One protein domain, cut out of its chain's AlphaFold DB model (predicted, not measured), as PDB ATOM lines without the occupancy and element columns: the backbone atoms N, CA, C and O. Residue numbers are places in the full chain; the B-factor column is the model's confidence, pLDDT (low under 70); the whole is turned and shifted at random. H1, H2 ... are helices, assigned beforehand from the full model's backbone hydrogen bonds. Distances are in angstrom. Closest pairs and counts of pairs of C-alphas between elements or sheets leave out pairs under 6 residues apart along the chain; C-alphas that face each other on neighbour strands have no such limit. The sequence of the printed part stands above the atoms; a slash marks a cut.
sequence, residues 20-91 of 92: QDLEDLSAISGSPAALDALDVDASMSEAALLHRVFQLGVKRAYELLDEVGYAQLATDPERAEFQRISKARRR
ATOM      1  N   GLN A  20      19.458   7.493  44.202       91.62
ATOM      2  CA  GLN A  20      18.814   8.340  45.203       91.62
ATOM      3  C   GLN A  20      17.316   8.508  44.926       91.62
ATOM      4  O   GLN A  20      16.514   8.373  45.841       91.62
ATOM      5  N   ASP A  21      16.928   8.727  43.663       90.06
ATOM      6  CA  ASP A  21      15.511   8.878  43.305       90.06
ATOM      7  C   ASP A  21      14.704   7.621  43.672       90.06
ATOM      8  O   ASP A  21      13.572   7.719  44.140       90.06
ATOM      9  N   LEU A  22      15.284   6.431  43.483       91.31
ATOM     10  CA  LEU A  22      14.635   5.162  43.825       91.31
ATOM     11  C   LEU A  22      14.517   4.969  45.344       91.31
ATOM     12  O   LEU A  22      13.487   4.497  45.828       91.31
ATOM     13  N   GLU A  23      15.553   5.334  46.100       93.06
ATOM     14  CA  GLU A  23      15.529   5.296  47.567       93.06
ATOM     15  C   GLU A  23      14.464   6.243  48.129       93.06
ATOM     16  O   GLU A  23      13.679   5.846  48.994       93.06
ATOM     17  N   ASP A  24      14.377   7.454  47.581       91.81
ATOM     18  CA  ASP A  24      13.393   8.455  47.982       91.81
ATOM     19  C   ASP A  24      11.966   7.992  47.656       91.81
ATOM     20  O   ASP A  24      11.076   8.075  48.504       91.81
ATOM     21  N   LEU A  25      11.732   7.437  46.460       91.38
ATOM     22  CA  LEU A  25      10.427   6.880  46.083       91.38
ATOM     23  C   LEU A  25      10.018   5.716  46.991       91.38
ATOM     24  O   LEU A  25       8.861   5.641  47.408       91.38
ATOM     25  N   SER A  26      10.964   4.842  47.340       91.56
ATOM     26  CA  SER A  26      10.738   3.751  48.289       91.56
ATOM     27  C   SER A  26      10.350   4.291  49.670       91.56
ATOM     28  O   SER A  26       9.322   3.893  50.221       91.56
ATOM     29  N   ALA A  27      11.090   5.277  50.188       92.31
ATOM     30  CA  ALA A  27      10.798   5.919  51.469       92.31
ATOM     31  C   ALA A  27       9.423   6.610  51.484       92.31
ATOM     32  O   ALA A  27       8.688   6.501  52.467       92.31
ATOM     33  N   ILE A  28       9.048   7.278  50.389       90.75
ATOM     34  CA  ILE A  28       7.731   7.904  50.230       90.75
ATOM     35  C   ILE A  28       6.634   6.838  50.213       90.75
ATOM     36  O   ILE A  28       5.664   6.962  50.956       90.75
ATOM     37  N   SER A  29       6.792   5.775  49.419       90.12
ATOM     38  CA  SER A  29       5.796   4.699  49.321       90.12
ATOM     39  C   SER A  29       5.567   3.968  50.649       90.12
ATOM     40  O   SER A  29       4.455   3.530  50.932       90.12
ATOM     41  N   GLY A  30       6.596   3.890  51.497       90.38
ATOM     42  CA  GLY A  30       6.519   3.313  52.837       90.38
ATOM     43  C   GLY A  30       5.989   4.257  53.921       90.38
ATOM     44  O   GLY A  30       5.850   3.831  55.067       90.38
ATOM     45  N   SER A  31       5.706   5.524  53.601       92.94
ATOM     46  CA  SER A  31       5.321   6.551  54.573       92.94
ATOM     47  C   SER A  31       3.873   7.008  54.367       92.94
ATOM     48  O   SER A  31       3.604   7.818  53.477       92.94
ATOM     49  N   PRO A  32       2.923   6.579  55.224       91.69
ATOM     50  CA  PRO A  32       1.527   7.009  55.129       91.69
ATOM     51  C   PRO A  32       1.358   8.530  55.180       91.69
ATOM     52  O   PRO A  32       0.547   9.083  54.449       91.69
ATOM     53  N   ALA A  33       2.162   9.217  55.998       92.88
ATOM     54  CA  ALA A  33       2.128  10.673  56.095       92.88
ATOM     55  C   ALA A  33       2.611  11.361  54.806       92.88
ATOM     56  O   ALA A  33       2.085  12.408  54.436       92.88
ATOM     57  N   ALA A  34       3.598  10.785  54.111       90.56
ATOM     58  CA  ALA A  34       4.066  11.323  52.836       90.56
ATOM     59  C   ALA A  34       3.037  11.095  51.721       90.56
ATOM     60  O   ALA A  34       2.799  11.995  50.920       90.56
ATOM     61  N   LEU A  35       2.408   9.918  51.691       90.88
ATOM     62  CA  LEU A  35       1.349   9.601  50.733       90.88
ATOM     63  C   LEU A  35       0.125  10.509  50.914       90.88
ATOM     64  O   LEU A  35      -0.376  11.053  49.933       90.88
ATOM     65  N   ASP A  36      -0.288  10.754  52.160       90.81
ATOM     66  CA  ASP A  36      -1.375  11.684  52.485       90.81
ATOM     67  C   ASP A  36      -1.039  13.121  52.048       90.81
ATOM     68  O   ASP A  36      -1.822  13.770  51.358       90.81
ATOM     69  N   ALA A  37       0.181  13.595  52.332       89.06
ATOM     70  CA  ALA A  37       0.638  14.920  51.902       89.06
ATOM     71  C   ALA A  37       0.701  15.086  50.370       89.06
ATOM     72  O   ALA A  37       0.551  16.195  49.852       89.06
ATOM     73  N   LEU A  38       0.943  13.995  49.641       89.44
ATOM     74  CA  LEU A  38       0.978  13.953  48.178       89.44
ATOM     75  C   LEU A  38      -0.405  13.706  47.547       89.44
ATOM     76  O   LEU A  38      -0.529  13.814  46.317       89.44
ATOM     77  N   ASP A  39      -1.425  13.422  48.364       89.56
ATOM     78  CA  ASP A  39      -2.775  13.031  47.945       89.56
ATOM     79  C   ASP A  39      -2.725  11.826  46.987       89.56
ATOM     80  O   ASP A  39      -3.167  11.882  45.835       89.56
ATOM     81  N   VAL A  40      -2.061  10.754  47.436       88.44
ATOM     82  CA  VAL A  40      -1.860   9.501  46.689       88.44
ATOM     83  C   VAL A  40      -2.152   8.280  47.549       88.44
ATOM     84  O   VAL A  40      -1.948   8.276  48.760       88.44
ATOM     85  N   ASP A  41      -2.590   7.210  46.894       87.00
ATOM     86  CA  ASP A  41      -2.833   5.912  47.521       87.00
ATOM     87  C   ASP A  41      -1.566   5.036  47.466       87.00
ATOM     88  O   ASP A  41      -0.808   5.076  46.493       87.00
ATOM     89  N   ALA A  42      -1.350   4.200  48.486       81.69
ATOM     90  CA  ALA A  42      -0.237   3.247  48.548       81.69
ATOM     91  C   ALA A  42      -0.252   2.194  47.419       81.69
ATOM     92  O   ALA A  42       0.772   1.586  47.119       81.69
ATOM     93  N   SER A  43      -1.404   1.968  46.787       86.19
ATOM     94  CA  SER A  43      -1.585   1.068  45.644       86.19
ATOM     95  C   SER A  43      -1.154   1.668  44.302       86.19
ATOM     96  O   SER A  43      -1.166   0.971  43.283       86.19
ATOM     97  N   MET A  44      -0.776   2.950  44.268       87.31
ATOM     98  CA  MET A  44      -0.288   3.586  43.049       87.31
ATOM     99  C   MET A  44       1.031   2.967  42.587       87.31
ATOM    100  O   MET A  44       1.899   2.609  43.379       87.31
ATOM    101  N   SER A  45       1.204   2.870  41.267       88.31
ATOM    102  CA  SER A  45       2.481   2.436  40.705       88.31
ATOM    103  C   SER A  45       3.576   3.468  40.975       88.31
ATOM    104  O   SER A  45       3.318   4.671  41.027       88.31
ATOM    105  N   GLU A  46       4.821   3.009  41.061       86.44
ATOM    106  CA  GLU A  46       5.986   3.871  41.285       86.44
ATOM    107  C   GLU A  46       6.104   4.987  40.232       86.44
ATOM    108  O   GLU A  46       6.363   6.143  40.560       86.44
ATOM    109  N   ALA A  47       5.804   4.684  38.964       86.69
ATOM    110  CA  ALA A  47       5.778   5.683  37.896       86.69
ATOM    111  C   ALA A  47       4.699   6.759  38.115       86.69
ATOM    112  O   ALA A  47       4.919   7.933  37.806       86.69
ATOM    113  N   ALA A  48       3.533   6.377  38.644       87.50
ATOM    114  CA  ALA A  48       2.463   7.317  38.964       87.50
ATOM    115  C   ALA A  48       2.816   8.168  40.194       87.50
ATOM    116  O   ALA A  48       2.574   9.376  40.180       87.50
ATOM    117  N   LEU A  49       3.452   7.568  41.206       90.75
ATOM    118  CA  LEU A  49       3.976   8.272  42.375       90.75
ATOM    119  C   LEU A  49       5.023   9.315  41.968       90.75
ATOM    120  O   LEU A  49       4.879  10.491  42.295       90.75
ATOM    121  N   LEU A  50       6.020   8.919  41.174       91.00
ATOM    122  CA  LEU A  50       7.037   9.826  40.645       91.00
ATOM    123  C   LEU A  50       6.408  10.977  39.854       91.00
ATOM    124  O   LEU A  50       6.780  12.138  40.030       91.00
ATOM    125  N   HIS A  51       5.439  10.673  38.987       89.94
ATOM    126  CA  HIS A  51       4.745  11.704  38.226       89.94
ATOM    127  C   HIS A  51       4.029  12.699  39.144       89.94
ATOM    128  O   HIS A  51       4.086  13.905  38.898       89.94
ATOM    129  N   ARG A  52       3.397  12.217  40.219       92.12
ATOM    130  CA  ARG A  52       2.729  13.073  41.196       92.12
ATOM    131  C   ARG A  52       3.710  13.958  41.956       92.12
ATOM    132  O   ARG A  52       3.476  15.163  42.042       92.12
ATOM    133  N   VAL A  53       4.807  13.385  42.450       91.75
ATOM    134  CA  VAL A  53       5.885  14.125  43.123       91.75
ATOM    135  C   VAL A  53       6.404  15.236  42.212       91.75
ATOM    136  O   VAL A  53       6.486  16.392  42.623       91.75
ATOM    137  N   PHE A  54       6.658  14.919  40.940       91.69
ATOM    138  CA  PHE A  54       7.091  15.901  39.951       91.69
ATOM    139  C   PHE A  54       6.059  17.018  39.739       91.69
ATOM    140  O   PHE A  54       6.410  18.196  39.781       91.69
ATOM    141  N   GLN A  55       4.783  16.673  39.531       93.69
ATOM    142  CA  GLN A  55       3.717  17.663  39.345       93.69
ATOM    143  C   GLN A  55       3.613  18.620  40.536       93.69
ATOM    144  O   GLN A  55       3.516  19.835  40.341       93.69
ATOM    145  N   LEU A  56       3.642  18.084  41.758       92.81
ATOM    146  CA  LEU A  56       3.544  18.892  42.966       92.81
ATOM    147  C   LEU A  56       4.778  19.780  43.146       92.81
ATOM    148  O   LEU A  56       4.634  20.961  43.452       92.81
ATOM    149  N   GLY A  57       5.974  19.245  42.887       91.81
ATOM    150  CA  GLY A  57       7.221  20.005  42.937       91.81
ATOM    151  C   GLY A  57       7.228  21.183  41.962       91.81
ATOM    152  O   GLY A  57       7.552  22.305  42.351       91.81
ATOM    153  N   VAL A  58       6.792  20.966  40.717       93.94
ATOM    154  CA  VAL A  58       6.664  22.037  39.714       93.94
ATOM    155  C   VAL A  58       5.656  23.089  40.165       93.94
ATOM    156  O   VAL A  58       5.959  24.280  40.124       93.94
ATOM    157  N   LYS A  59       4.474  22.667  40.630       93.12
ATOM    158  CA  LYS A  59       3.456  23.586  41.147       93.12
ATOM    159  C   LYS A  59       4.019  24.444  42.282       93.12
ATOM    160  O   LYS A  59       3.882  25.663  42.241       93.12
ATOM    161  N   ARG A  60       4.707  23.829  43.247       92.44
ATOM    162  CA  ARG A  60       5.290  24.542  44.387       92.44
ATOM    163  C   ARG A  60       6.384  25.519  43.964       92.44
ATOM    164  O   ARG A  60       6.460  26.610  44.515       92.44
ATOM    165  N   ALA A  61       7.200  25.167  42.972       92.38
ATOM    166  CA  ALA A  61       8.200  26.080  42.424       92.38
ATOM    167  C   ALA A  61       7.554  27.334  41.812       92.38
ATOM    168  O   ALA A  61       8.040  28.438  42.048       92.38
ATOM    169  N   TYR A  62       6.443  27.186  41.083       93.06
ATOM    170  CA  TYR A  62       5.689  28.332  40.568       93.06
ATOM    171  C   TYR A  62       5.076  29.179  41.685       93.06
ATOM    172  O   TYR A  62       5.228  30.394  41.657       93.06
ATOM    173  N   GLU A  63       4.460  28.558  42.694       92.19
ATOM    174  CA  GLU A  63       3.919  29.285  43.852       92.19
ATOM    175  C   GLU A  63       5.001  30.107  44.566       92.19
ATOM    176  O   GLU A  63       4.774  31.266  44.895       92.19
ATOM    177  N   LEU A  64       6.202  29.548  44.748       92.12
ATOM    178  CA  LEU A  64       7.332  30.268  45.342       92.12
ATOM    179  C   LEU A  64       7.784  31.455  44.482       92.12
ATOM    180  O   LEU A  64       8.115  32.513  45.015       92.12
ATOM    181  N   LEU A  65       7.804  31.299  43.156       91.38
ATOM    182  CA  LEU A  65       8.118  32.403  42.245       91.38
ATOM    183  C   LEU A  65       7.060  33.509  42.322       91.38
ATOM    184  O   LEU A  65       7.419  34.687  42.360       91.38
ATOM    185  N   ASP A  66       5.783  33.142  42.398       89.81
ATOM    186  CA  ASP A  66       4.680  34.088  42.558       89.81
ATOM    187  C   ASP A  66       4.777  34.826  43.900       89.81
ATOM    188  O   ASP A  66       4.688  36.052  43.930       89.81
ATOM    189  N   GLU A  67       5.028  34.114  45.005       88.19
ATOM    190  CA  GLU A  67       5.246  34.694  46.339       88.19
ATOM    191  C   GLU A  67       6.372  35.748  46.314       88.19
ATOM    192  O   GLU A  67       6.200  36.862  46.823       88.19
ATOM    193  N   VAL A  68       7.498  35.446  45.656       88.50
ATOM    194  CA  VAL A  68       8.616  36.388  45.478       88.50
ATOM    195  C   VAL A  68       8.210  37.586  44.617       88.50
ATOM    196  O   VAL A  68       8.515  38.727  44.973       88.50
ATOM    197  N   GLY A  69       7.496  37.359  43.513       81.44
ATOM    198  CA  GLY A  69       7.004  38.428  42.641       81.44
ATOM    199  C   GLY A  69       6.045  39.376  43.367       81.44
ATOM    200  O   GLY A  69       6.175  40.598  43.270       81.44
ATOM    201  N   TYR A  70       5.121  38.836  44.164       78.44
ATOM    202  CA  TYR A  70       4.213  39.636  44.985       78.44
ATOM    203  C   TYR A  70       4.952  40.423  46.067       78.44
ATOM    204  O   TYR A  70       4.624  41.592  46.285       78.44
ATOM    205  N   ALA A  71       5.965  39.836  46.710       79.12
ATOM    206  CA  ALA A  71       6.794  40.545  47.681       79.12
ATOM    207  C   ALA A  71       7.516  41.741  47.037       79.12
ATOM    208  O   ALA A  71       7.478  42.844  47.579       79.12
ATOM    209  N   GLN A  72       8.084  41.557  45.842       79.75
ATOM    210  CA  GLN A  72       8.741  42.632  45.091       79.75
ATOM    211  C   GLN A  72       7.766  43.763  44.730       79.75
ATOM    212  O   GLN A  72       8.072  44.935  44.957       79.75
ATOM    213  N   LEU A  73       6.561  43.426  44.255       72.31
ATOM    214  CA  LEU A  73       5.506  44.399  43.948       72.31
ATOM    215  C   LEU A  73       4.985  45.145  45.186       72.31
ATOM    216  O   LEU A  73       4.547  46.291  45.073       72.31
ATOM    217  N   ALA A  74       4.987  44.507  46.357       74.38
ATOM    218  CA  ALA A  74       4.593  45.140  47.614       74.38
ATOM    219  C   ALA A  74       5.647  46.141  48.112       74.38
ATOM    220  O   ALA A  74       5.299  47.133  48.752       74.38
ATOM    221  N   THR A  75       6.918  45.902  47.792       74.81
ATOM    222  CA  THR A  75       8.038  46.790  48.128       74.81
ATOM    223  C   THR A  75       8.310  47.874  47.088       74.81
ATOM    224  O   THR A  75       9.220  48.672  47.288       74.81
ATOM    225  N   ASP A  76       7.534  47.926  46.000       75.62
ATOM    226  CA  ASP A  76       7.720  48.896  44.922       75.62
ATOM    227  C   ASP A  76       7.405  50.338  45.400       75.62
ATOM    228  O   ASP A  76       6.240  50.671  45.678       75.62
ATOM    229  N   PRO A  77       8.423  51.217  45.508       64.31
ATOM    230  CA  PRO A  77       8.248  52.579  45.998       64.31
ATOM    231  C   PRO A  77       7.379  53.440  45.068       64.31
ATOM    232  O   PRO A  77       6.696  54.343  45.559       64.31
ATOM    233  N   GLU A  78       7.310  53.142  43.764       70.12
ATOM    234  CA  GLU A  78       6.452  53.875  42.824       70.12
ATOM    235  C   GLU A  78       4.966  53.619  43.102       70.12
ATOM    236  O   GLU A  78       4.148  54.546  43.078       70.12
ATOM    237  N   ARG A  79       4.597  52.387  43.477       64.38
ATOM    238  CA  ARG A  79       3.229  52.079  43.928       64.38
ATOM    239  C   ARG A  79       2.873  52.811  45.217       64.38
ATOM    240  O   ARG A  79       1.732  53.263  45.364       64.38
ATOM    241  N   ALA A  80       3.818  52.948  46.144       65.81
ATOM    242  CA  ALA A  80       3.602  53.684  47.388       65.81
ATOM    243  C   ALA A  80       3.394  55.192  47.143       65.81
ATOM    244  O   ALA A  80       2.543  55.812  47.790       65.81
ATOM    245  N   GLU A  81       4.129  55.777  46.194       69.56
ATOM    246  CA  GLU A  81       3.980  57.166  45.736       69.56
ATOM    247  C   GLU A  81       2.602  57.384  45.077       69.56
ATOM    248  O   GLU A  81       1.841  58.274  45.468       69.56
ATOM    249  N   PHE A  82       2.213  56.502  44.150       70.62
ATOM    250  CA  PHE A  82       0.933  56.584  43.440       70.62
ATOM    251  C   PHE A  82      -0.272  56.474  44.389       70.62
ATOM    252  O   PHE A  82      -1.250  57.225  44.279       70.62
ATOM    253  N   GLN A  83      -0.203  55.583  45.383       71.69
ATOM    254  CA  GLN A  83      -1.242  55.469  46.409       71.69
ATOM    255  C   GLN A  83      -1.360  56.736  47.263       71.69
ATOM    256  O   GLN A  83      -2.485  57.155  47.556       71.69
ATOM    257  N   ARG A  84      -0.237  57.370  47.636       71.00
ATOM    258  CA  ARG A  84      -0.239  58.650  48.367       71.00
ATOM    259  C   ARG A  84      -0.911  59.755  47.551       71.00
ATOM    260  O   ARG A  84      -1.813  60.415  48.069       71.00
ATOM    261  N   ILE A  85      -0.553  59.896  46.275       74.75
ATOM    262  CA  ILE A  85      -1.130  60.907  45.373       74.75
ATOM    263  C   ILE A  85      -2.639  60.683  45.181       74.75
ATOM    264  O   ILE A  85      -3.424  61.630  45.273       74.75
ATOM    265  N   SER A  86      -3.082  59.437  44.973       70.31
ATOM    266  CA  SER A  86      -4.513  59.140  44.791       70.31
ATOM    267  C   SER A  86      -5.350  59.429  46.046       70.31
ATOM    268  O   SER A  86      -6.463  59.948  45.940       70.31
ATOM    269  N   LYS A  87      -4.811  59.153  47.245       74.38
ATOM    270  CA  LYS A  87      -5.470  59.457  48.524       74.38
ATOM    271  C   LYS A  87      -5.553  60.961  48.778       74.38
ATOM    272  O   LYS A  87      -6.564  61.413  49.305       74.38
ATOM    273  N   ALA A  88      -4.530  61.724  48.391       73.88
ATOM    274  CA  ALA A  88      -4.542  63.182  48.486       73.88
ATOM    275  C   ALA A  88      -5.613  63.801  47.571       73.88
ATOM    276  O   ALA A  88      -6.392  64.633  48.024       73.88
ATOM    277  N   ARG A  89      -5.737  63.324  46.323       67.94
ATOM    278  CA  ARG A  89      -6.762  63.794  45.369       67.94
ATOM    279  C   ARG A  89      -8.207  63.476  45.757       67.94
ATOM    280  O   ARG A  89      -9.102  64.143  45.271       67.94
ATOM    281  N   ARG A  90      -8.452  62.449  46.575       66.69
ATOM    282  CA  ARG A  90      -9.808  62.102  47.051       66.69
ATOM    283  C   ARG A  90     -10.250  62.884  48.290       66.69
ATOM    284  O   ARG A  90     -11.397  62.746  48.695       66.69
ATOM    285  N   ARG A  91      -9.333  63.609  48.936       61.81
ATOM    286  CA  ARG A  91      -9.580  64.336  50.192       61.81
ATOM    287  C   ARG A  91      -9.628  65.858  50.029       61.81
ATOM    288  O   ARG A  91      -9.996  66.518  50.994       61.81
TER     289      ARG A  91
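Overview. This is residues 20 to 91 of the 92 residues of an uncharacterized protein of Actinobacteria bacterium HGW-Actinobacteria-4 (UniProt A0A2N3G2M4). The model is a small helical head with one long arm: H1, H2 and the first part of H3 make the head, and the rest of H3 runs out of it as a single long helix. H4 follows beyond the far end of H3 and turns off at an angle, with no other helix beside it. The printed part has 72 residues with four named helices, in the order H1, H2, H3, H4 along the chain, and no named strand; its class is all helix. It is extended, with a radius of gyration of the C-alphas of 21.7 A, and its C-alphas span 64 by 22 by 16 A, the length being made by the arm.

Arrangement. H1, residues 20 to 29, and H2, residues 32 to 38, touch only at the corner by their link, and only just, with 3 pairs of C-alphas within 8 A. Their closest C-alphas, those of Ile 28 and Ala 34, are 5.6 A apart, and their lines are only just about perpendicular, at 71 degrees. H3, residues 46 to 74, only just touches H1, with 3 pairs of C-alphas within 8 A and with its residues 46 to 50 alone. The closest C-alphas of H1 and H3, those of Leu 25 and Leu 50, are 7.1 A apart, and the two lines are about perpendicular, at 82 degrees. With its residues 52 to 56 alone, H3 also only just touches H2, again with 3 pairs within 8 A; the closest C-alphas, those of Leu 38 and Val 53, are 7.0 A apart. H2 and H3 run the same way at a steep tilt of 55 degrees. H4, residues 77 to 89, and H3 meet only through their link, while H4 is apart from H1 and from H2. In H1, H2, H3 and H4 every O i to N i+4 pair is within hydrogen-bond range.

Along the chain. H1 begins at C-alpha 20, at (18.814, 8.340, 45.203), and is 14.1 A long from first to last C-alpha. H2 measures 9.8 A. H3, the longest helix with 29 residues, measures 41.8 A from C-alpha 46, at (5.986, 3.871, 41.285), to C-alpha 74. H4 measures 18.7 A and ends at C-alpha 89, at (-6.762, 63.794, 45.369).

Size, cuts and confidence. The two C-alphas farthest apart, those of Leu 22 and Arg 91, are 64.3 A apart. Residues 57 to 91 stand free, of which 57 to 74 belong to H3 and 77 to 89 to H4. The body without them has 37 residues and spans 22 by 19 by 16 A. The printed part has no cut. The links from H1 to H2 and from H3 to H4 are tight, with 2 residues each, and the link from H2 to H3 is short, with 7. The mean pLDDT of the printed part is 84.5; residue 77, residues 79 to 81 and residues 89 to 91 are under 70.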